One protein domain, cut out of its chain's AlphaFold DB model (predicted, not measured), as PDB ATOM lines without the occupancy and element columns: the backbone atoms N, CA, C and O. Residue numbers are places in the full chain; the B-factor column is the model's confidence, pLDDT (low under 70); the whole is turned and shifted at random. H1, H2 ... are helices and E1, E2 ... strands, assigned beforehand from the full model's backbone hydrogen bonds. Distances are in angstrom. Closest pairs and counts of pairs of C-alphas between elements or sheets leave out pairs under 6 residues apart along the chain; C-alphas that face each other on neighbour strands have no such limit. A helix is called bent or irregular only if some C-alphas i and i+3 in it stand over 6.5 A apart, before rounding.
ATOM      1  N   LYS A 113      -1.549 -36.917 -12.165       94.12
ATOM      2  CA  LYS A 113      -2.069 -37.798 -13.225       94.12
ATOM      3  C   LYS A 113      -1.734 -37.271 -14.626       94.12
ATOM      4  O   LYS A 113      -1.223 -38.010 -15.461       94.12
ATOM      5  N   ALA A 114      -1.985 -35.986 -14.883       91.75
ATOM      6  CA  ALA A 114      -1.668 -35.350 -16.165       91.75
ATOM      7  C   ALA A 114      -0.151 -35.196 -16.393       91.75
ATOM      8  O   ALA A 114       0.315 -35.076 -17.526       91.75
ATOM      9  N   TRP A 115       0.643 -35.171 -15.320       92.50
ATOM     10  CA  TRP A 115       2.098 -35.219 -15.421       92.50
ATOM     11  C   TRP A 115       2.592 -36.618 -15.820       92.50
ATOM     12  O   TRP A 115       3.347 -36.714 -16.783       92.50
ATOM     13  N   VAL A 116       2.111 -37.680 -15.162       92.12
ATOM     14  CA  VAL A 116       2.471 -39.080 -15.468       92.12
ATOM     15  C   VAL A 116       2.054 -39.468 -16.885       92.12
ATOM     16  O   VAL A 116       2.849 -40.048 -17.615       92.12
ATOM     17  N   ALA A 117       0.854 -39.073 -17.322       89.00
ATOM     18  CA  ALA A 117       0.346 -39.365 -18.666       89.00
ATOM     19  C   ALA A 117       1.211 -38.794 -19.808       89.00
ATOM     20  O   ALA A 117       1.059 -39.196 -20.956       89.00
ATOM     21  N   ARG A 118       2.125 -37.858 -19.515       86.00
ATOM     22  CA  ARG A 118       3.102 -37.339 -20.485       86.00
ATOM     23  C   ARG A 118       4.383 -38.177 -20.568       86.00
ATOM     24  O   ARG A 118       5.316 -37.757 -21.245       86.00
ATOM     25  N   HIS A 119       4.435 -39.324 -19.887       72.00
ATOM     26  CA  HIS A 119       5.536 -40.293 -19.910       72.00
ATOM     27  C   HIS A 119       6.916 -39.688 -19.587       72.00
ATOM     28  O   HIS A 119       7.923 -39.993 -20.224       72.00
ATOM     29  N   GLY A 120       6.974 -38.801 -18.588       66.06
ATOM     30  CA  GLY A 120       8.233 -38.204 -18.136       66.06
ATOM     31  C   GLY A 120       9.099 -39.184 -17.340       66.06
ATOM     32  O   GLY A 120       8.580 -39.974 -16.555       66.06
ATOM     33  N   SER A 121      10.424 -39.103 -17.484       71.44
ATOM     34  CA  SER A 121      11.349 -39.804 -16.588       71.44
ATOM     35  C   SER A 121      11.425 -39.100 -15.228       71.44
ATOM     36  O   SER A 121      11.447 -37.868 -15.139       71.44
ATOM     37  N   VAL A 122      11.452 -39.887 -14.152       89.12
ATOM     38  CA  VAL A 122      11.553 -39.397 -12.774       89.12
ATOM     39  C   VAL A 122      12.889 -39.828 -12.166       89.12
ATOM     40  O   VAL A 122      13.370 -40.925 -12.434       89.12
ATOM     41  N   ASP A 123      13.504 -38.958 -11.362       91.00
ATOM     42  CA  ASP A 123      14.669 -39.303 -10.545       91.00
ATOM     43  C   ASP A 123      14.242 -39.640  -9.101       91.00
ATOM     44  O   ASP A 123      13.153 -39.274  -8.650       91.00
ATOM     45  N   SER A 124      15.117 -40.313  -8.345       93.06
ATOM     46  CA  SER A 124      14.878 -40.671  -6.931       93.06
ATOM     47  C   SER A 124      14.469 -39.454  -6.074       93.06
ATOM     48  O   SER A 124      13.621 -39.550  -5.183       93.06
ATOM     49  N   ALA A 125      15.010 -38.267  -6.379       93.06
ATOM     50  CA  ALA A 125      14.694 -37.030  -5.667       93.06
ATOM     51  C   ALA A 125      13.256 -36.542  -5.917       93.06
ATOM     52  O   ALA A 125      12.609 -36.037  -4.998       93.06
ATOM     53  N   ALA A 126      12.741 -36.687  -7.137       93.94
ATOM     54  CA  ALA A 126      11.367 -36.351  -7.474       93.94
ATOM     55  C   ALA A 126      10.370 -37.332  -6.846       93.94
ATOM     56  O   ALA A 126       9.375 -36.866  -6.289       93.94
ATOM     57  N   VAL A 127      10.663 -38.640  -6.837       95.81
ATOM     58  CA  VAL A 127       9.836 -39.633  -6.120       95.81
ATOM     59  C   VAL A 127       9.774 -39.290  -4.629       95.81
ATOM     60  O   VAL A 127       8.685 -39.148  -4.073       95.81
ATOM     61  N   ARG A 128      10.931 -39.024  -4.000       95.81
ATOM     62  CA  ARG A 128      11.005 -38.584  -2.595       95.81
ATOM     63  C   ARG A 128      10.142 -37.359  -2.322       95.81
ATOM     64  O   ARG A 128       9.428 -37.324  -1.323       95.81
ATOM     65  N   HIS A 129      10.237 -36.347  -3.182       95.50
ATOM     66  CA  HIS A 129       9.501 -35.095  -3.022       95.50
ATOM     67  C   HIS A 129       7.985 -35.308  -3.077       95.50
ATOM     68  O   HIS A 129       7.266 -34.767  -2.233       95.50
ATOM     69  N   VAL A 130       7.500 -36.119  -4.025       95.94
ATOM     70  CA  VAL A 130       6.071 -36.444  -4.132       95.94
ATOM     71  C   VAL A 130       5.602 -37.206  -2.896       95.94
ATOM     72  O   VAL A 130       4.669 -36.751  -2.238       95.94
ATOM     73  N   VAL A 131       6.277 -38.305  -2.543       96.75
ATOM     74  CA  VAL A 131       5.911 -39.142  -1.389       96.75
ATOM     75  C   VAL A 131       5.877 -38.310  -0.111       96.75
ATOM     76  O   VAL A 131       4.880 -38.321   0.605       96.75
ATOM     77  N   TYR A 132       6.917 -37.513   0.149       96.00
ATOM     78  CA  TYR A 132       6.971 -36.671   1.342       96.00
ATOM     79  C   TYR A 132       5.848 -35.625   1.383       96.00
ATOM     80  O   TYR A 132       5.227 -35.431   2.430       96.00
ATOM     81  N   SER A 133       5.561 -34.966   0.257       95.56
ATOM     82  CA  SER A 133       4.508 -33.942   0.183       95.56
ATOM     83  C   SER A 133       3.119 -34.543   0.411       95.56
ATOM     84  O   SER A 133       2.328 -33.989   1.173       95.56
ATOM     85  N   VAL A 134       2.845 -35.697  -0.205       97.19
ATOM     86  CA  VAL A 134       1.576 -36.424  -0.069       97.19
ATOM     87  C   VAL A 134       1.387 -36.919   1.362       97.19
ATOM     88  O   VAL A 134       0.372 -36.616   1.981       97.19
ATOM     89  N   VAL A 135       2.387 -37.600   1.930       96.75
ATOM     90  CA  VAL A 135       2.340 -38.081   3.319       96.75
ATOM     91  C   VAL A 135       2.123 -36.919   4.291       96.75
ATOM     92  O   VAL A 135       1.299 -37.012   5.198       96.75
ATOM     93  N   THR A 136       2.812 -35.794   4.083       95.12
ATOM     94  CA  THR A 136       2.637 -34.598   4.918       95.12
ATOM     95  C   THR A 136       1.208 -34.061   4.829       95.12
ATOM     96  O   THR A 136       0.619 -33.755   5.864       95.12
ATOM     97  N   GLY A 137       0.620 -34.004   3.629       94.81
ATOM     98  CA  GLY A 137      -0.778 -33.610   3.442       94.81
ATOM     99  C   GLY A 137      -1.769 -34.551   4.124       94.81
ATOM    100  O   GLY A 137      -2.663 -34.082   4.831       94.81
ATOM    101  N   CYS A 138      -1.571 -35.865   4.009       95.19
ATOM    102  CA  CYS A 138      -2.384 -36.858   4.712       95.19
ATOM    103  C   CYS A 138      -2.302 -36.688   6.237       95.19
ATOM    104  O   CYS A 138      -3.326 -36.744   6.915       95.19
ATOM    105  N   LEU A 139      -1.111 -36.419   6.782       94.62
ATOM    106  CA  LEU A 139      -0.917 -36.186   8.216       94.62
ATOM    107  C   LEU A 139      -1.544 -34.875   8.704       94.62
ATOM    108  O   LEU A 139      -2.021 -34.817   9.836       94.62
ATOM    109  N   VAL A 140      -1.548 -33.819   7.885       94.19
ATOM    110  CA  VAL A 140      -2.260 -32.572   8.216       94.19
ATOM    111  C   VAL A 140      -3.761 -32.839   8.331       94.19
ATOM    112  O   VAL A 140      -4.365 -32.437   9.322       94.19
ATOM    113  N   LEU A 141      -4.348 -33.567   7.374       91.50
ATOM    114  CA  LEU A 141      -5.758 -33.960   7.445       91.50
ATOM    115  C   LEU A 141      -6.028 -34.815   8.688       91.50
ATOM    116  O   LEU A 141      -6.910 -34.465   9.469       91.50
ATOM    117  N   LYS A 142      -5.205 -35.843   8.936       91.31
ATOM    118  CA  LYS A 142      -5.303 -36.723  10.115       91.31
ATOM    119  C   LYS A 142      -5.336 -35.935  11.423       91.31
ATOM    120  O   LYS A 142      -6.196 -36.193  12.256       91.31
ATOM    121  N   ARG A 143      -4.469 -34.927  11.577       90.75
ATOM    122  CA  ARG A 143      -4.458 -34.052  12.762       90.75
ATOM    123  C   ARG A 143      -5.708 -33.180  12.895       90.75
ATOM    124  O   ARG A 143      -6.161 -32.965  14.010       90.75
ATOM    125  N   SER A 144      -6.251 -32.678  11.787       87.12
ATOM    126  CA  SER A 144      -7.380 -31.736  11.811       87.12
ATOM    127  C   SER A 144      -8.748 -32.417  11.986       87.12
ATOM    128  O   SER A 144      -9.640 -31.853  12.634       87.12
ATOM    129  N   ARG A 145      -8.919 -33.625  11.417       84.25
ATOM    130  CA  ARG A 145     -10.215 -34.334  11.343       84.25
ATOM    131  C   ARG A 145     -10.243 -35.751  11.940       84.25
ATOM    132  O   ARG A 145     -11.302 -36.366  11.936       84.25
ATOM    133  N   GLY A 146      -9.111 -36.282  12.414       83.56
ATOM    134  CA  GLY A 146      -9.000 -37.606  13.054       83.56
ATOM    135  C   GLY A 146      -8.621 -38.772  12.127       83.56
ATOM    136  O   GLY A 146      -8.227 -39.831  12.600       83.56
ATOM    137  N   TYR A 147      -8.674 -38.596  10.806       87.75
ATOM    138  CA  TYR A 147      -8.281 -39.607   9.814       87.75
ATOM    139  C   TYR A 147      -7.660 -38.943   8.581       87.75
ATOM    140  O   TYR A 147      -7.812 -37.739   8.362       87.75
ATOM    141  N   SER A 148      -6.900 -39.724   7.812       91.75
ATOM    142  CA  SER A 148      -6.115 -39.249   6.670       91.75
ATOM    143  C   SER A 148      -6.981 -38.971   5.424       91.75
ATOM    144  O   SER A 148      -8.171 -38.675   5.527       91.75
ATOM    145  N   HIS A 149      -6.386 -38.959   4.229       93.19
ATOM    146  CA  HIS A 149      -7.022 -38.480   3.003       93.19
ATOM    147  C   HIS A 149      -8.151 -39.398   2.503       93.19
ATOM    148  O   HIS A 149      -9.184 -38.899   2.058       93.19
ATOM    149  N   GLY A 150      -7.973 -40.721   2.529       89.00
ATOM    150  CA  GLY A 150      -8.994 -41.741   2.228       89.00
ATOM    151  C   GLY A 150      -9.423 -41.890   0.765       89.00
ATOM    152  O   GLY A 150     -10.051 -42.881   0.395       89.00
ATOM    153  N   ASN A 151      -9.101 -40.915  -0.080       90.38
ATOM    154  CA  ASN A 151      -9.358 -40.907  -1.524       90.38
ATOM    155  C   ASN A 151      -8.095 -40.481  -2.288       90.38
ATOM    156  O   ASN A 151      -8.143 -39.655  -3.200       90.38
ATOM    157  N   LEU A 152      -6.924 -40.913  -1.817       94.19
ATOM    158  CA  LEU A 152      -5.660 -40.528  -2.432       94.19
ATOM    159  C   LEU A 152      -5.518 -41.178  -3.817       94.19
ATOM    160  O   LEU A 152      -5.726 -42.375  -3.978       94.19
ATOM    161  N   LYS A 153      -5.183 -40.362  -4.820       93.44
ATOM    162  CA  LYS A 153      -4.901 -40.766  -6.207       93.44
ATOM    163  C   LYS A 153      -4.141 -39.652  -6.919       93.44
ATOM    164  O   LYS A 153      -4.268 -38.489  -6.536       93.44
ATOM    165  N   SER A 154      -3.417 -39.955  -7.998       94.44
ATOM    166  CA  SER A 154      -2.634 -38.950  -8.745       94.44
ATOM    167  C   SER A 154      -3.486 -37.813  -9.321       94.44
ATOM    168  O   SER A 154      -3.003 -36.697  -9.513       94.44
ATOM    169  N   GLY A 155      -4.779 -38.062  -9.548       92.94
ATOM    170  CA  GLY A 155      -5.755 -37.048  -9.954       92.94
ATOM    171  C   GLY A 155      -6.135 -36.038  -8.862       92.94
ATOM    172  O   GLY A 155      -6.699 -35.007  -9.195       92.94
ATOM    173  N   ASN A 156      -5.812 -36.317  -7.599       95.19
ATOM    174  CA  ASN A 156      -6.121 -35.475  -6.438       95.19
ATOM    175  C   ASN A 156      -4.877 -34.733  -5.903       95.19
ATOM    176  O   ASN A 156      -4.934 -34.076  -4.865       95.19
ATOM    177  N   VAL A 157      -3.747 -34.837  -6.612       97.19
ATOM    178  CA  VAL A 157      -2.482 -34.162  -6.293       97.19
ATOM    179  C   VAL A 157      -2.234 -33.072  -7.334       97.19
ATOM    180  O   VAL A 157      -1.903 -33.370  -8.481       97.19
ATOM    181  N   PHE A 158      -2.390 -31.805  -6.960       96.31
ATOM    182  CA  PHE A 158      -2.262 -30.658  -7.863       96.31
ATOM    183  C   PHE A 158      -0.829 -30.129  -7.918       96.31
ATOM    184  O   PHE A 158      -0.188 -29.955  -6.881       96.31
ATOM    185  N   LEU A 159      -0.334 -29.815  -9.121       95.31
ATOM    186  CA  LEU A 159       0.946 -29.126  -9.295       95.31
ATOM    187  C   LEU A 159       0.744 -27.614  -9.150       95.31
ATOM    188  O   LEU A 159      -0.012 -27.002  -9.907       95.31
ATOM    189  N   VAL A 160       1.458 -26.992  -8.213       93.50
ATOM    190  CA  VAL A 160       1.219 -25.594  -7.826       93.50
ATOM    191  C   VAL A 160       2.321 -24.664  -8.327       93.50
ATOM    192  O   VAL A 160       3.497 -25.028  -8.431       93.50
ATOM    193  N   GLY A 161       1.932 -23.423  -8.617       89.31
ATOM    194  CA  GLY A 161       2.843 -22.343  -8.978       89.31
ATOM    195  C   GLY A 161       3.418 -22.464 -10.389       89.31
ATOM    196  O   GLY A 161       2.875 -23.137 -11.266       89.31
ATOM    197  N   LYS A 162       4.536 -21.767 -10.625       89.12
ATOM    198  CA  LYS A 162       5.188 -21.702 -11.941       89.12
ATOM    199  C   LYS A 162       5.782 -23.064 -12.353       89.12
ATOM    200  O   LYS A 162       6.151 -23.849 -11.475       89.12
ATOM    201  N   PRO A 163       5.925 -23.345 -13.664       88.19
ATOM    202  CA  PRO A 163       6.593 -24.548 -14.156       88.19
ATOM    203  C   PRO A 163       7.995 -24.728 -13.563       88.19
ATOM    204  O   PRO A 163       8.843 -23.844 -13.658       88.19
ATOM    205  N   ARG A 164       8.221 -25.874 -12.915       89.56
ATOM    206  CA  ARG A 164       9.486 -26.280 -12.283       89.56
ATOM    207  C   ARG A 164       9.639 -27.804 -12.383       89.56
ATOM    208  O   ARG A 164       8.617 -28.488 -12.522       89.56
ATOM    209  N   PRO A 165      10.867 -28.347 -12.256       91.38
ATOM    210  CA  PRO A 165      11.078 -29.784 -12.094       91.38
ATOM    211  C   PRO A 165      10.203 -30.357 -10.972       91.38
ATOM    212  O   PRO A 165       9.955 -29.670  -9.974       91.38
ATOM    213  N   LEU A 166       9.748 -31.606 -11.115       92.25
ATOM    214  CA  LEU A 166       8.812 -32.224 -10.166       92.25
ATOM    215  C   LEU A 166       9.359 -32.196  -8.728       92.25
ATOM    216  O   LEU A 166       8.660 -31.742  -7.830       92.25
ATOM    217  N   ARG A 167      10.655 -32.489  -8.546       92.62
ATOM    218  CA  ARG A 167      11.391 -32.406  -7.265       92.62
ATOM    219  C   ARG A 167      11.413 -31.030  -6.571       92.62
ATOM    220  O   ARG A 167      11.959 -30.906  -5.484       92.62
ATOM    221  N   LYS A 168      10.916 -29.973  -7.223       91.88
ATOM    222  CA  LYS A 168      10.833 -28.593  -6.700       91.88
ATOM    223  C   LYS A 168       9.431 -27.990  -6.845       91.88
ATOM    224  O   LYS A 168       9.263 -26.784  -6.657       91.88
ATOM    225  N   THR A 169       8.449 -28.782  -7.265       93.44
ATOM    226  CA  THR A 169       7.085 -28.304  -7.496       93.44
ATOM    227  C   THR A 169       6.270 -28.473  -6.219       93.44
ATOM    228  O   THR A 169       6.123 -29.607  -5.778       93.44
ATOM    229  N   PRO A 170       5.726 -27.403  -5.614       94.81
ATOM    230  CA  PRO A 170       4.799 -27.559  -4.500       94.81
ATOM    231  C   PRO A 170       3.565 -28.353  -4.943       94.81
ATOM    232  O   PRO A 170       3.092 -28.182  -6.072       94.81
ATOM    233  N   LEU A 171       3.081 -29.231  -4.067       96.31
ATOM    234  CA  LEU A 171       1.950 -30.116  -4.333       96.31
ATOM    235  C   LEU A 171       0.844 -29.836  -3.323       96.31
ATOM    236  O   LEU A 171       1.121 -29.766  -2.126       96.31
ATOM    237  N   HIS A 172      -0.386 -29.686  -3.810       97.25
ATOM    238  CA  HIS A 172      -1.571 -29.587  -2.960       97.25
ATOM    239  C   HIS A 172      -2.427 -30.843  -3.090       97.25
ATOM    240  O   HIS A 172      -2.668 -31.305  -4.206       97.25
ATOM    241  N   LEU A 173      -2.913 -31.369  -1.968       96.94
ATOM    242  CA  LEU A 173      -3.947 -32.403  -1.954       96.94
ATOM    243  C   LEU A 173      -5.334 -31.766  -1.940       96.94
ATOM    244  O   LEU A 173      -5.568 -30.814  -1.195       96.94
ATOM    245  N   GLY A 174      -6.261 -32.307  -2.720       93.75
ATOM    246  CA  GLY A 174      -7.676 -31.953  -2.640       93.75
ATOM    247  C   GLY A 174      -8.568 -33.170  -2.827       93.75
ATOM    248  O   GLY A 174      -8.086 -34.274  -3.050       93.75
ATOM    249  N   ASP A 175      -9.881 -32.962  -2.744       89.81
ATOM    250  CA  ASP A 175     -10.875 -34.040  -2.819       89.81
ATOM    251  C   ASP A 175     -10.615 -35.218  -1.846       89.81
ATOM    252  O   ASP A 175     -10.643 -36.387  -2.272       89.81
ATOM    253  N   PRO A 176     -10.366 -34.957  -0.543       90.25
ATOM    254  CA  PRO A 176     -10.302 -36.035   0.433       90.25
ATOM    255  C   PRO A 176     -11.644 -36.766   0.485       90.25
ATOM    256  O   PRO A 176     -12.686 -36.207   0.136       90.25
ATOM    257  N   TYR A 177     -11.621 -38.018   0.933       85.12
ATOM    258  CA  TYR A 177     -12.850 -38.768   1.145       85.12
ATOM    259  C   TYR A 177     -13.755 -37.962   2.098       85.12
ATOM    260  O   TYR A 177     -13.249 -37.382   3.081       85.12
ATOM    261  N   PRO A 178     -15.066 -37.859   1.801       73.75
ATOM    262  CA  PRO A 178     -16.017 -37.273   2.733       73.75
ATOM    263  C   PRO A 178     -15.918 -37.996   4.075       73.75
ATOM    264  O   PRO A 178     -15.323 -39.070   4.178       73.75
ATOM    265  N   ALA A 179     -16.374 -37.357   5.149       62.72
ATOM    266  CA  ALA A 179     -16.341 -38.027   6.439       62.72
ATOM    267  C   ALA A 179     -17.058 -39.376   6.355       62.72
ATOM    268  O   ALA A 179     -17.873 -39.604   5.463       62.72
ATOM    269  N   ALA A 180     -16.729 -40.267   7.287       55.78
ATOM    270  CA  ALA A 180     -17.564 -41.420   7.582       55.78
ATOM    271  C   ALA A 180     -19.057 -41.046   7.502       55.78
ATOM    272  O   ALA A 180     -19.374 -39.906   7.861       55.78
ATOM    273  N   PRO A 181     -19.941 -41.968   7.068       53.31
ATOM    274  CA  PRO A 181     -21.346 -41.654   6.825       53.31
ATOM    275  C   PRO A 181     -21.902 -40.836   7.986       53.31
ATOM    276  O   PRO A 181     -21.544 -41.112   9.134       53.31
ATOM    277  N   LEU A 182     -22.747 -39.834   7.711       50.44
ATOM    278  CA  LEU A 182     -23.343 -38.913   8.705       50.44
ATOM    279  C   LEU A 182     -23.786 -39.616  10.010       50.44
ATOM    280  O   LEU A 182     -23.751 -39.034  11.092       50.44
ATOM    281  N   GLN A 183     -24.120 -40.901   9.904       48.94
ATOM    282  CA  GLN A 183     -24.293 -41.907  10.952       48.94
ATOM    283  C   GLN A 183     -23.250 -41.876  12.092       48.94
ATOM    284  O   GLN A 183     -23.648 -41.925  13.249       48.94
ATOM    285  N   LEU A 184     -21.946 -41.729  11.825       51.34
ATOM    286  CA  LEU A 184     -20.910 -41.705  12.874       51.34
ATOM    287  C   LEU A 184     -20.892 -40.402  13.681       51.34
ATOM    288  O   LEU A 184     -20.533 -40.401  14.855       51.34
ATOM    289  N   SER A 185     -21.337 -39.304  13.074       46.91
ATOM    290  CA  SER A 185     -21.513 -38.019  13.761       46.91
ATOM    291  C   SER A 185     -22.801 -37.976  14.598       46.91
ATOM    292  O   SER A 185     -22.945 -37.087  15.434       46.91
ATOM    293  N   ARG A 186     -23.725 -38.925  14.370       52.72
ATOM    294  CA  ARG A 186     -24.998 -39.095  15.094       52.72
ATOM    295  C   ARG A 186     -24.896 -40.035  16.305       52.72
ATOM    296  O   ARG A 186     -25.836 -40.078  17.085       52.72
ATOM    297  N   LEU A 187     -23.791 -40.770  16.461       49.38
ATOM    298  CA  LEU A 187     -23.524 -41.583  17.657       49.38
ATOM    299  C   LEU A 187     -23.093 -40.697  18.831       49.38
ATOM    300  O   LEU A 187     -22.544 -39.615  18.608       49.38
ATOM    301  N   ASP A 188     -23.286 -41.149  20.066       51.19
ATOM    302  CA  ASP A 188     -22.768 -40.466  21.256       51.19
ATOM    303  C   ASP A 188     -21.235 -40.568  21.349       51.19
ATOM    304  O   ASP A 188     -20.607 -41.397  20.691       51.19
ATOM    305  N   ALA A 189     -20.599 -39.678  22.122       55.34
ATOM    306  CA  ALA A 189     -19.135 -39.542  22.167       55.34
ATOM    307  C   ALA A 189     -18.404 -40.846  22.547       55.34
ATOM    308  O   ALA A 189     -17.347 -41.127  21.979       55.34
ATOM    309  N   ASP A 190     -18.995 -41.648  23.435       48.88
ATOM    310  CA  ASP A 190     -18.438 -42.928  23.884       48.88
ATOM    311  C   ASP A 190     -18.568 -44.026  22.808       48.88
ATOM    312  O   ASP A 190     -17.634 -44.800  22.585       48.88
ATOM    313  N   ASP A 191     -19.658 -44.019  22.031       51.94
ATOM    314  CA  ASP A 191     -19.904 -44.965  20.929       51.94
ATOM    315  C   ASP A 191     -19.106 -44.635  19.651       51.94
ATOM    316  O   ASP A 191     -18.983 -45.465  18.745       51.94
ATOM    317  N   ARG A 192     -18.523 -43.429  19.559       56.09
ATOM    318  CA  ARG A 192     -17.677 -42.997  18.428       56.09
ATOM    319  C   ARG A 192     -16.260 -43.562  18.464       56.09
ATOM    320  O   ARG A 192     -15.586 -43.530  17.432       56.09
ATOM    321  N   HIS A 193     -15.785 -44.043  19.613       59.12
ATOM    322  CA  HIS A 193     -14.368 -44.364  19.789       59.12
ATOM    323  C   HIS A 193     -13.936 -45.562  18.930       59.12
ATOM    324  O   HIS A 193     -13.025 -45.445  18.110       59.12
ATOM    325  N   SER A 194     -14.647 -46.693  19.025       63.88
ATOM    326  CA  SER A 194     -14.280 -47.910  18.286       63.88
ATOM    327  C   SER A 194     -14.486 -47.803  16.764       63.88
ATOM    328  O   SER A 194     -13.589 -48.221  16.021       63.88
ATOM    329  N   PRO A 195     -15.570 -47.189  16.242       63.12
ATOM    330  CA  PRO A 195     -15.720 -47.024  14.801       63.12
ATOM    331  C   PRO A 195     -14.800 -45.931  14.239       63.12
ATOM    332  O   PRO A 195     -14.348 -46.037  13.100       63.12
ATOM    333  N   GLY A 196     -14.492 -44.896  15.032       66.94
ATOM    334  CA  GLY A 196     -13.546 -43.840  14.673       66.94
ATOM    335  C   GLY A 196     -12.117 -44.364  14.517       66.94
ATOM    336  O   GLY A 196     -11.462 -44.072  13.516       66.94
ATOM    337  N   GLU A 197     -11.657 -45.212  15.441       72.62
ATOM    338  CA  GLU A 197     -10.355 -45.881  15.329       72.62
ATOM    339  C   GLU A 197     -10.282 -46.832  14.128       72.62
ATOM    340  O   GLU A 197      -9.268 -46.878  13.423       72.62
ATOM    341  N   LEU A 198     -11.350 -47.600  13.874       74.00
ATOM    342  CA  LEU A 198     -11.417 -48.490  12.715       74.00
ATOM    343  C   LEU A 198     -11.353 -47.689  11.411       74.00
ATOM    344  O   LEU A 198     -10.564 -48.019  10.526       74.00
ATOM    345  N   LEU A 199     -12.132 -46.610  11.315       76.06
ATOM    346  CA  LEU A 199     -12.111 -45.701  10.175       76.06
ATOM    347  C   LEU A 199     -10.711 -45.130   9.957       76.06
ATOM    348  O   LEU A 199     -10.227 -45.137   8.826       76.06
ATOM    349  N   GLN A 200     -10.043 -44.668  11.016       81.94
ATOM    350  CA  GLN A 200      -8.682 -44.152  10.930       81.94
ATOM    351  C   GLN A 200      -7.724 -45.206  10.358       81.94
ATOM    352  O   GLN A 200      -7.001 -44.909   9.407       81.94
ATOM    353  N   LYS A 201      -7.753 -46.439  10.885       81.62
ATOM    354  CA  LYS A 201      -6.894 -47.544  10.423       81.62
ATOM    355  C   LYS A 201      -7.153 -47.909   8.960       81.62
ATOM    356  O   LYS A 201      -6.207 -48.030   8.186       81.62
ATOM    357  N   VAL A 202      -8.420 -48.042   8.564       82.12
ATOM    358  CA  VAL A 202      -8.808 -48.388   7.183       82.12
ATOM    359  C   VAL A 202      -8.435 -47.270   6.207       82.12
ATOM    360  O   VAL A 202      -7.905 -47.536   5.128       82.12
ATOM    361  N   THR A 203      -8.668 -46.013   6.592       87.00
ATOM    362  CA  THR A 203      -8.333 -44.835   5.774       87.00
ATOM    363  C   THR A 203      -6.825 -44.725   5.568       87.00
ATOM    364  O   THR A 203      -6.368 -44.512   4.445       87.00
ATOM    365  N   GLU A 204      -6.043 -44.930   6.629       89.69
ATOM    366  CA  GLU A 204      -4.584 -44.886   6.567       89.69
ATOM    367  C   GLU A 204      -4.012 -46.038   5.734       89.69
ATOM    368  O   GLU A 204      -3.173 -45.795   4.869       89.69
ATOM    369  N   ALA A 205      -4.509 -47.267   5.907       87.81
ATOM    370  CA  ALA A 205      -4.108 -48.407   5.081       87.81
ATOM    371  C   ALA A 205      -4.393 -48.162   3.588       87.81
ATOM    372  O   ALA A 205      -3.549 -48.434   2.730       87.81
ATOM    373  N   ARG A 206      -5.555 -47.576   3.271       89.06
ATOM    374  CA  ARG A 206      -5.916 -47.200   1.899       89.06
ATOM    375  C   ARG A 206      -4.976 -46.141   1.325       89.06
ATOM    376  O   ARG A 206      -4.562 -46.266   0.174       89.06
ATOM    377  N   ASP A 207      -4.620 -45.125   2.108       94.25
ATOM    378  CA  ASP A 207      -3.679 -44.092   1.669       94.25
ATOM    379  C   ASP A 207      -2.257 -44.642   1.487       94.25
ATOM    380  O   ASP A 207      -1.585 -44.261   0.533       94.25
ATOM    381  N   LEU A 208      -1.796 -45.558   2.346       95.25
ATOM    382  CA  LEU A 208      -0.492 -46.219   2.200       95.25
ATOM    383  C   LEU A 208      -0.408 -47.014   0.897       95.25
ATOM    384  O   LEU A 208       0.552 -46.847   0.142       95.25
ATOM    385  N   ARG A 209      -1.446 -47.797   0.590       93.12
ATOM    386  CA  ARG A 209      -1.551 -48.493  -0.695       93.12
ATOM    387  C   ARG A 209      -1.536 -47.513  -1.865       93.12
ATOM    388  O   ARG A 209      -0.759 -47.699  -2.798       93.12
ATOM    389  N   ALA A 210      -2.326 -46.443  -1.793       94.50
ATOM    390  CA  ALA A 210      -2.351 -45.416  -2.831       94.50
ATOM    391  C   ALA A 210      -0.985 -44.721  -3.004       94.50
ATOM    392  O   ALA A 210      -0.619 -44.370  -4.120       94.50
ATOM    393  N   ILE A 211      -0.187 -44.554  -1.942       97.19
ATOM    394  CA  ILE A 211       1.202 -44.074  -2.052       97.19
ATOM    395  C   ILE A 211       2.070 -45.087  -2.812       97.19
ATOM    396  O   ILE A 211       2.871 -44.674  -3.649       97.19
ATOM    397  N   GLY A 212       1.907 -46.390  -2.563       96.06
ATOM    398  CA  GLY A 212       2.558 -47.443  -3.351       96.06
ATOM    399  C   GLY A 212       2.205 -47.350  -4.838       96.06
ATOM    400  O   GLY A 212       3.094 -47.318  -5.687       96.06
ATOM    401  N   GLU A 213       0.917 -47.195  -5.149       95.69
ATOM    402  CA  GLU A 213       0.421 -47.022  -6.521       95.69
ATOM    403  C   GLU A 213       0.981 -45.736  -7.159       95.69
ATOM    404  O   GLU A 213       1.439 -45.769  -8.296       95.69
ATOM    405  N   LEU A 214       1.066 -44.621  -6.420       96.19
ATOM    406  CA  LEU A 214       1.699 -43.383  -6.895       96.19
ATOM    407  C   LEU A 214       3.189 -43.558  -7.217       96.19
ATOM    408  O   LEU A 214       3.668 -42.999  -8.205       96.19
ATOM    409  N   ILE A 215       3.939 -44.295  -6.390       96.19
ATOM    410  CA  ILE A 215       5.350 -44.599  -6.664       96.19
ATOM    411  C   ILE A 215       5.446 -45.410  -7.958       96.19
ATOM    412  O   ILE A 215       6.255 -45.076  -8.823       96.19
ATOM    413  N   LEU A 216       4.602 -46.431  -8.113       94.81
ATOM    414  CA  LEU A 216       4.557 -47.255  -9.316       94.81
ATOM    415  C   LEU A 216       4.243 -46.417 -10.565       94.81
ATOM    416  O   LEU A 216       4.981 -46.494 -11.548       94.81
ATOM    417  N   GLU A 217       3.218 -45.559 -10.504       94.62
ATOM    418  CA  GLU A 217       2.831 -44.669 -11.604       94.62
ATOM    419  C   GLU A 217       3.975 -43.744 -12.035       94.62
ATOM    420  O   GLU A 217       4.228 -43.555 -13.228       94.62
ATOM    421  N   LEU A 218       4.688 -43.170 -11.061       95.00
ATOM    422  CA  LEU A 218       5.808 -42.263 -11.307       95.00
ATOM    423  C   LEU A 218       7.000 -42.969 -11.944       95.00
ATOM    424  O   LEU A 218       7.615 -42.415 -12.854       95.00
ATOM    425  N   VAL A 219       7.355 -44.149 -11.439       94.25
ATOM    426  CA  VAL A 219       8.567 -44.859 -11.861       94.25
ATOM    427  C   VAL A 219       8.353 -45.537 -13.208       94.25
ATOM    428  O   VAL A 219       9.171 -45.365 -14.112       94.25
ATOM    429  N   GLU A 220       7.241 -46.255 -13.375       90.88
ATOM    430  CA  GLU A 220       6.914 -46.930 -14.636       90.88
ATOM    431  C   GLU A 220       6.386 -45.966 -15.703       90.88
ATOM    432  O   GLU A 220       6.370 -46.310 -16.884       90.88
ATOM    433  N   GLY A 221       5.997 -44.749 -15.312       90.00
ATOM    434  CA  GLY A 221       5.525 -43.719 -16.230       90.00
ATOM    435  C   GLY A 221       4.200 -44.090 -16.891       90.00
ATOM    436  O   GLY A 221       3.976 -43.729 -18.043       90.00
ATOM    437  N   ARG A 222       3.336 -44.834 -16.196       89.56
ATOM    438  CA  ARG A 222       2.012 -45.259 -16.672       89.56
ATOM    439  C   ARG A 222       0.987 -45.126 -15.555       89.56
ATOM    440  O   ARG A 222       1.344 -45.177 -14.389       89.56
ATOM    441  N   LEU A 223      -0.281 -44.952 -15.908       90.62
ATOM    442  CA  LEU A 223      -1.354 -44.818 -14.921       90.62
ATOM    443  C   LEU A 223      -1.807 -46.185 -14.399       90.62
ATOM    444  O   LEU A 223      -1.855 -47.147 -15.166       90.62
ATOM    445  N   VAL A 224      -2.190 -46.228 -13.123       89.56
ATOM    446  CA  VAL A 224      -2.790 -47.383 -12.449       89.56
ATOM    447  C   VAL A 224      -4.247 -47.032 -12.149       89.56
ATOM    448  O   VAL A 224      -4.552 -46.099 -11.411       89.56
ATOM    449  N   GLN A 225      -5.173 -47.745 -12.777       78.19
ATOM    450  CA  GLN A 225      -6.616 -47.591 -12.594       78.19
ATOM    451  C   GLN A 225      -7.176 -48.620 -11.612       78.19
ATOM    452  O   GLN A 225      -8.166 -48.342 -10.933       78.19
ATOM    453  N   SER A 226      -6.557 -49.801 -11.542       77.56
ATOM    454  CA  SER A 226      -6.981 -50.891 -10.670       77.56
ATOM    455  C   SER A 226      -5.802 -51.703 -10.124       77.56
ATOM    456  O   SER A 226      -4.705 -51.689 -10.678       77.56
ATOM    457  N   GLY A 227      -6.055 -52.483  -9.068       74.00
ATOM    458  CA  GLY A 227      -5.084 -53.442  -8.530       74.00
ATOM    459  C   GLY A 227      -4.737 -54.604  -9.470       74.00
ATOM    460  O   GLY A 227      -3.857 -55.386  -9.135       74.00
ATOM    461  N   TYR A 228      -5.415 -54.726 -10.617       78.75
ATOM    462  CA  TYR A 228      -5.107 -55.709 -11.661       78.75
ATOM    463  C   TYR A 228      -4.128 -55.171 -12.712       78.75
ATOM    464  O   TYR A 228      -3.645 -55.929 -13.548       78.75
ATOM    465  N   ASP A 229      -3.809 -53.875 -12.674       83.31
ATOM    466  CA  ASP A 229      -2.958 -53.236 -13.681       83.31
ATOM    467  C   ASP A 229      -1.464 -53.496 -13.427       83.31
ATOM    468  O   ASP A 229      -0.605 -53.038 -14.185       83.31
ATOM    469  N   TYR A 230      -1.117 -54.189 -12.344       86.00
ATOM    470  CA  TYR A 230       0.249 -54.552 -11.998       86.00
ATOM    471  C   TYR A 230       0.295 -55.929 -11.337       86.00
ATOM    472  O   TYR A 230      -0.618 -56.328 -10.620       86.00
ATOM    473  N   ASN A 231       1.395 -56.645 -11.563       85.31
ATOM    474  CA  ASN A 231       1.666 -57.888 -10.855       85.31
ATOM    475  C   ASN A 231       2.255 -57.565  -9.481       85.31
ATOM    476  O   ASN A 231       3.151 -56.727  -9.366       85.31
ATOM    477  N   TYR A 232       1.763 -58.251  -8.454       86.06
ATOM    478  CA  TYR A 232       2.320 -58.202  -7.110       86.06
ATOM    479  C   TYR A 232       3.032 -59.529  -6.789       86.06
ATOM    480  O   TYR A 232       2.426 -60.585  -6.983       86.06
ATOM    481  N   PRO A 233       4.279 -59.510  -6.280       90.94
ATOM    482  CA  PRO A 233       5.122 -58.332  -6.069       90.94
ATOM    483  C   PRO A 233       5.615 -57.716  -7.391       90.94
ATOM    484  O   PRO A 233       5.816 -58.409  -8.388       90.94
ATOM    485  N   VAL A 234       5.862 -56.405  -7.381       92.50
ATOM    486  CA  VAL A 234       6.433 -55.656  -8.505       92.50
ATOM    487  C   VAL A 234       7.850 -56.158  -8.782       92.50
ATOM    488  O   VAL A 234       8.742 -56.079  -7.922       92.50
ATOM    489  N   ALA A 235       8.057 -56.672  -9.994       90.50
ATOM    490  CA  ALA A 235       9.334 -57.200 -10.459       90.50
ATOM    491  C   ALA A 235      10.347 -56.079 -10.775       90.50
ATOM    492  O   ALA A 235       9.950 -54.945 -11.063       90.50
ATOM    493  N   PRO A 236      11.661 -56.367 -10.738       90.81
ATOM    494  CA  PRO A 236      12.672 -55.469 -11.290       90.81
ATOM    495  C   PRO A 236      12.366 -55.124 -12.752       90.81
ATOM    496  O   PRO A 236      11.897 -55.968 -13.516       90.81
ATOM    497  N   SER A 237      12.634 -53.882 -13.152       89.69
ATOM    498  CA  SER A 237      12.469 -53.442 -14.537       89.69
ATOM    499  C   SER A 237      13.399 -52.264 -14.844       89.69
ATOM    500  O   SER A 237      13.802 -51.555 -13.914       89.69
ATOM    501  N   PRO A 238      13.675 -51.969 -16.132       91.00
ATOM    502  CA  PRO A 238      14.521 -50.835 -16.513       91.00
ATOM    503  C   PRO A 238      14.032 -49.489 -15.964       91.00
ATOM    504  O   PRO A 238      14.800 -48.536 -15.859       91.00
ATOM    505  N   ALA A 239      12.745 -49.380 -15.628       91.12
ATOM    506  CA  ALA A 239      12.184 -48.195 -14.997       91.12
ATOM    507  C   ALA A 239      12.746 -47.950 -13.592       91.12
ATOM    508  O   ALA A 239      13.096 -46.815 -13.269       91.12
ATOM    509  N   TRP A 240      12.894 -49.011 -12.800       93.75
ATOM    510  CA  TRP A 240      13.487 -48.951 -11.468       93.75
ATOM    511  C   TRP A 240      14.995 -48.694 -11.539       93.75
ATOM    512  O   TRP A 240      15.501 -47.872 -10.776       93.75
ATOM    513  N   ASP A 241      15.694 -49.290 -12.510       90.81
ATOM    514  CA  ASP A 241      17.139 -49.086 -12.705       90.81
ATOM    515  C   ASP A 241      17.485 -47.628 -13.051       90.81
ATOM    516  O   ASP A 241      18.517 -47.102 -12.624       90.81
ATOM    517  N   ARG A 242      16.593 -46.921 -13.763       90.06
ATOM    518  CA  ARG A 242      16.752 -45.488 -14.085       90.06
ATOM    519  C   ARG A 242      16.785 -44.576 -12.855       90.06
ATOM    520  O   ARG A 242      17.263 -43.447 -12.961       90.06
ATOM    521  N   LEU A 243      16.327 -45.044 -11.693       91.25
ATOM    522  CA  LEU A 243      16.460 -44.312 -10.428       91.25
ATOM    523  C   LEU A 243      17.889 -44.370  -9.859       91.25
ATOM    524  O   LEU A 243      18.185 -43.697  -8.867       91.25
ATOM    525  N   GLY A 244      18.781 -45.153 -10.474       90.44
ATOM    526  CA  GLY A 244      20.155 -45.357 -10.038       90.44
ATOM    527  C   GLY A 244      20.229 -46.208  -8.772       90.44
ATOM    528  O   GLY A 244      19.421 -47.107  -8.553       90.44
ATOM    529  N   ARG A 245      21.192 -45.902  -7.895       90.88
ATOM    530  CA  ARG A 245      21.482 -46.686  -6.677       90.88
ATOM    531  C   ARG A 245      20.303 -46.854  -5.705       90.88
ATOM    532  O   ARG A 245      20.333 -47.754  -4.877       90.88
ATOM    533  N   ASP A 246      19.296 -45.983  -5.784       91.94
ATOM    534  CA  ASP A 246      18.116 -46.029  -4.913       91.94
ATOM    535  C   ASP A 246      16.962 -46.850  -5.520       91.94
ATOM    536  O   ASP A 246      15.935 -47.021  -4.864       91.94
ATOM    537  N   GLY A 247      17.095 -47.341  -6.759       92.31
ATOM    538  CA  GLY A 247      16.009 -48.001  -7.491       92.31
ATOM    539  C   GLY A 247      15.438 -49.212  -6.766       92.31
ATOM    540  O   GLY A 247      14.226 -49.303  -6.565       92.31
ATOM    541  N   GLU A 248      16.312 -50.084  -6.268       93.94
ATOM    542  CA  GLU A 248      15.897 -51.269  -5.516       93.94
ATOM    543  C   GLU A 248      15.227 -50.905  -4.183       93.94
ATOM    544  O   GLU A 248      14.203 -51.483  -3.822       93.94
ATOM    545  N   ARG A 249      15.726 -49.877  -3.483       94.25
ATOM    546  CA  ARG A 249      15.093 -49.376  -2.252       94.25
ATOM    547  C   ARG A 249      13.674 -48.872  -2.522       94.25
ATOM    548  O   ARG A 249      12.763 -49.151  -1.741       94.25
ATOM    549  N   TRP A 250      13.476 -48.133  -3.614       95.69
ATOM    550  CA  TRP A 250      12.155 -47.645  -4.007       95.69
ATOM    551  C   TRP A 250      11.209 -48.784  -4.380       95.69
ATOM    552  O   TRP A 250      10.056 -48.767  -3.951       95.69
ATOM    553  N   ARG A 251      11.696 -49.793  -5.106       96.00
ATOM    554  CA  ARG A 251      10.908 -50.976  -5.472       96.00
ATOM    555  C   ARG A 251      10.484 -51.777  -4.242       96.00
ATOM    556  O   ARG A 251       9.325 -52.164  -4.131       96.00
ATOM    557  N   GLN A 252      11.389 -51.973  -3.283       94.44
ATOM    558  CA  GLN A 252      11.084 -52.646  -2.018       94.44
ATOM    559  C   GLN A 252      10.068 -51.867  -1.180       94.44
ATOM    560  O   GLN A 252       9.151 -52.464  -0.621       94.44
ATOM    561  N   LEU A 253      10.182 -50.536  -1.105       94.69
ATOM    562  CA  LEU A 253       9.154 -49.724  -0.456       94.69
ATOM    563  C   LEU A 253       7.806 -49.845  -1.176       94.69
ATOM    564  O   LEU A 253       6.800 -50.036  -0.505       94.69
ATOM    565  N   CYS A 254       7.791 -49.779  -2.508       94.94
ATOM    566  CA  CYS A 254       6.583 -49.961  -3.307       94.94
ATOM    567  C   CYS A 254       5.912 -51.308  -2.996       94.94
ATOM    568  O   CYS A 254       4.741 -51.332  -2.636       94.94
ATOM    569  N   ASN A 255       6.670 -52.410  -2.997       94.12
ATOM    570  CA  ASN A 255       6.151 -53.734  -2.640       94.12
ATOM    571  C   ASN A 255       5.612 -53.799  -1.209       94.12
ATOM    572  O   ASN A 255       4.529 -54.328  -1.009       94.12
ATOM    573  N   ARG A 256       6.300 -53.208  -0.225       93.38
ATOM    574  CA  ARG A 256       5.767 -53.141   1.147       93.38
ATOM    575  C   ARG A 256       4.443 -52.378   1.214       93.38
ATOM    576  O   ARG A 256       3.544 -52.794   1.924       93.38
ATOM    577  N   LEU A 257       4.315 -51.265   0.489       93.06
ATOM    578  CA  LEU A 257       3.095 -50.452   0.491       93.06
ATOM    579  C   LEU A 257       1.934 -51.097  -0.274       93.06
ATOM    580  O   LEU A 257       0.779 -50.840   0.051       93.06
ATOM    581  N   LEU A 258       2.233 -51.918  -1.281       91.31
ATOM    582  CA  LEU A 258       1.244 -52.643  -2.078       91.31
ATOM    583  C   LEU A 258       0.855 -54.002  -1.479       91.31
ATOM    584  O   LEU A 258       0.001 -54.676  -2.055       91.31
ATOM    585  N   ASP A 259       1.454 -54.399  -0.352       88.31
ATOM    586  CA  ASP A 259       1.159 -55.662   0.319       88.31
ATOM    587  C   ASP A 259      -0.313 -55.719   0.774       88.31
ATOM    588  O   ASP A 259      -0.733 -54.902   1.601       88.31
ATOM    589  N   PRO A 260      -1.117 -56.682   0.279       77.88
ATOM    590  CA  PRO A 260      -2.498 -56.863   0.723       77.88
ATOM    591  C   PRO A 260      -2.641 -57.141   2.226       77.88
ATOM    592  O   PRO A 260      -3.727 -56.947   2.771       77.88
ATOM    593  N   GLN A 261      -1.575 -57.601   2.887       77.38
ATOM    594  CA  GLN A 261      -1.534 -57.903   4.320       77.38
ATOM    595  C   GLN A 261      -0.777 -56.843   5.134       77.38
ATOM    596  O   GLN A 261      -0.429 -57.093   6.290       77.38
ATOM    597  N   LEU A 262      -0.521 -55.658   4.559       78.56
ATOM    598  CA  LEU A 262       0.234 -54.597   5.222       78.56
ATOM    599  C   LEU A 262      -0.344 -54.270   6.606       78.56
ATOM    600  O   LEU A 262      -1.464 -53.776   6.747       78.56
ATOM    601  N   SER A 263       0.471 -54.489   7.638       68.81
ATOM    602  CA  SER A 263       0.150 -54.106   9.009       68.81
ATOM    603  C   SER A 263       0.600 -52.674   9.297       68.81
ATOM    604  O   SER A 263       1.750 -52.306   9.044       68.81
ATOM    605  N   SER A 264      -0.267 -51.879   9.935       65.69
ATOM    606  CA  SER A 264       0.053 -50.513  10.387       65.69
ATOM    607  C   SER A 264       1.186 -50.456  11.424       65.69
ATOM    608  O   SER A 264       1.733 -49.383  11.688       65.69
ATOM    609  N   ALA A 265       1.537 -51.600  12.028       62.22
ATOM    610  CA  ALA A 265       2.685 -51.734  12.922       62.22
ATOM    611  C   ALA A 265       4.027 -51.739  12.167       62.22
ATOM    612  O   ALA A 265       5.045 -51.348  12.732       62.22
ATOM    613  N   GLN A 266       4.038 -52.157  10.895       67.56
ATOM    614  CA  GLN A 266       5.251 -52.242  10.076       67.56
ATOM    615  C   GLN A 266       5.542 -50.926   9.339       67.56
ATOM    616  O   GLN A 266       6.688 -50.479   9.301       67.56
ATOM    617  N   VAL A 267       4.514 -50.289   8.765       82.75
ATOM    618  CA  VAL A 267       4.618 -48.997   8.063       82.75
ATOM    619  C   VAL A 267       3.357 -48.163   8.321       82.75
ATOM    620  O   VAL A 267       2.247 -48.675   8.228       82.75
ATOM    621  N   ASN A 268       3.522 -46.870   8.619       90.31
ATOM    622  CA  ASN A 268       2.433 -45.898   8.761       90.31
ATOM    623  C   ASN A 268       2.844 -44.525   8.206       90.31
ATOM    624  O   ASN A 268       3.998 -44.318   7.814       90.31
ATOM    625  N   LEU A 269       1.904 -43.575   8.125       92.44
ATOM    626  CA  LEU A 269       2.190 -42.261   7.543       92.44
ATOM    627  C   LEU A 269       3.261 -41.510   8.347       92.44
ATOM    628  O   LEU A 269       4.111 -40.832   7.767       92.44
ATOM    629  N   GLU A 270       3.272 -41.649   9.674       92.62
ATOM    630  CA  GLU A 270       4.272 -41.023  10.536       92.62
ATOM    631  C   GLU A 270       5.684 -41.571  10.286       92.62
ATOM    632  O   GLU A 270       6.642 -40.792  10.259       92.62
ATOM    633  N   SER A 271       5.838 -42.885  10.084       91.69
ATOM    634  CA  SER A 271       7.139 -43.494   9.793       91.69
ATOM    635  C   SER A 271       7.664 -43.069   8.419       91.69
ATOM    636  O   SER A 271       8.821 -42.651   8.324       91.69
ATOM    637  N   LEU A 272       6.807 -43.029   7.390       91.75
ATOM    638  CA  LEU A 272       7.172 -42.525   6.059       91.75
ATOM    639  C   LEU A 272       7.555 -41.038   6.085       91.75
ATOM    640  O   LEU A 272       8.533 -40.630   5.453       91.75
ATOM    641  N   ALA A 273       6.824 -40.212   6.841       91.81
ATOM    642  CA  ALA A 273       7.140 -38.790   6.977       91.81
ATOM    643  C   ALA A 273       8.526 -38.575   7.594       91.81
ATOM    644  O   ALA A 273       9.275 -37.703   7.147       91.81
ATOM    645  N   LYS A 274       8.871 -39.372   8.614       90.19
ATOM    646  CA  LYS A 274      10.191 -39.346   9.257       90.19
ATOM    647  C   LYS A 274      11.285 -39.817   8.300       90.19
ATOM    648  O   LYS A 274      12.301 -39.135   8.190       90.19
ATOM    649  N   GLU A 275      11.062 -40.917   7.582       89.81
ATOM    650  CA  GLU A 275      12.030 -41.491   6.637       89.81
ATOM    651  C   GLU A 275      12.388 -40.510   5.508       89.81
ATOM    652  O   GLU A 275      13.562 -40.344   5.158       89.81
ATOM    653  N   PHE A 276      11.388 -39.823   4.949       89.62
ATOM    654  CA  PHE A 276      11.582 -38.971   3.774       89.62
ATOM    655  C   PHE A 276      11.782 -37.492   4.073       89.62
ATOM    656  O   PHE A 276      12.093 -36.737   3.141       89.62
ATOM    657  N   ARG A 277      11.717 -37.082   5.347       86.12
ATOM    658  CA  ARG A 277      11.928 -35.693   5.776       86.12
ATOM    659  C   ARG A 277      13.173 -35.091   5.108       86.12
ATOM    660  O   ARG A 277      14.245 -35.702   5.164       86.12
TER     661      ARG A 277
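AT A GLANCE: This is residues 113 to 277 of the 620 residues of the protein "Protein kinase domain-containing protein" of Verrucomicrobia bacterium (UniProt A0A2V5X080). Two long helices, H2 and H4, run side by side in opposite ways as the core; H6 packs on residues 208 to 216 of H4, and H7 and the small hairpin E1 E2 pack on opposite sides of H2. H4 reaches along most of the longest axis, with tiny H3 near its first residues and tiny H5 near its last. The printed part has 165 residues, mostly helix, with seven named helices and two named strands in the order H1 H2 E1 E2 H3 H4 H5 H6 H7; the sheet E1 - E2 is antiparallel. It is compact, with a radius of gyration of the C-alphas of 16.4 A and spans of 53 by 37 by 29 A.

IN THESE COORDINATES: H1, residues 113 to 116, begins at C-alpha 113, (-2.069, -37.798, -13.225). H2, residues 124 to 145, is 31.7 A long. E1, residues 157 to 159, and E2, residues 171 to 173, are short strands. H3, residues 182 to 185, comes before H4, residues 193 to 220, which is 40.6 A long and begins at C-alpha 193, (-14.368, -44.364, 19.789). H5, residues 238 to 241, is followed by H6, residues 244 to 258, 21.8 A long and irregular: C-alphas 245 and 248 are 7.3 A apart. H7, residues 269 to 276, is 10.6 A long and ends at C-alpha 276, (11.582, -38.971, 3.774).

HOW THE PARTS SIT: H2 and residues 207 to 219 of H4 touch, the closest C-alphas being those of Val 127 and Ile 215, 6.7 A apart, at a shallow tilt of 17 degrees, opposite ways. H2 also touches H7, closest at the C-alphas of Tyr 132 and Phe 276, 5.7 A. The closest C-alphas of H2 and E2 are those of Gly 137 and Leu 173, 6.4 A. In the hairpin E1 and E2, N 158 and O 172 are 2.8 A apart, within hydrogen-bond range. H4 touches H6, closest at the C-alphas of Gly 212 and Cys 254, 4.7 A, at a tilt of 35.4 degrees, only just steep. H5 touches residues 219 to 220 of H4, with the C-alphas of Glu 220 and Ala 239 closest at 5.4 A. H1 is close to H4 but not clearly touching, with Val 116 and Leu 218 closest at 6.2 A between C-alphas; H3 is apart from H2. Every O i to N i+4 pair is within hydrogen-bond range in H2, H4 and H7, and 9 of 11 in H6; H1, H3 and H5 are too short for such a pair.

THE WHOLE: The two C-alphas farthest apart, those of Asp 188 and Pro 238, are 54.1 A apart. The printed part has no cut. The links H2 to E1, E1 to E2 and H4 to H5 are long. The mean pLDDT of the printed part is 85.8; residue 120, residues 179 to 196 and residues 263 to 266 are under 70.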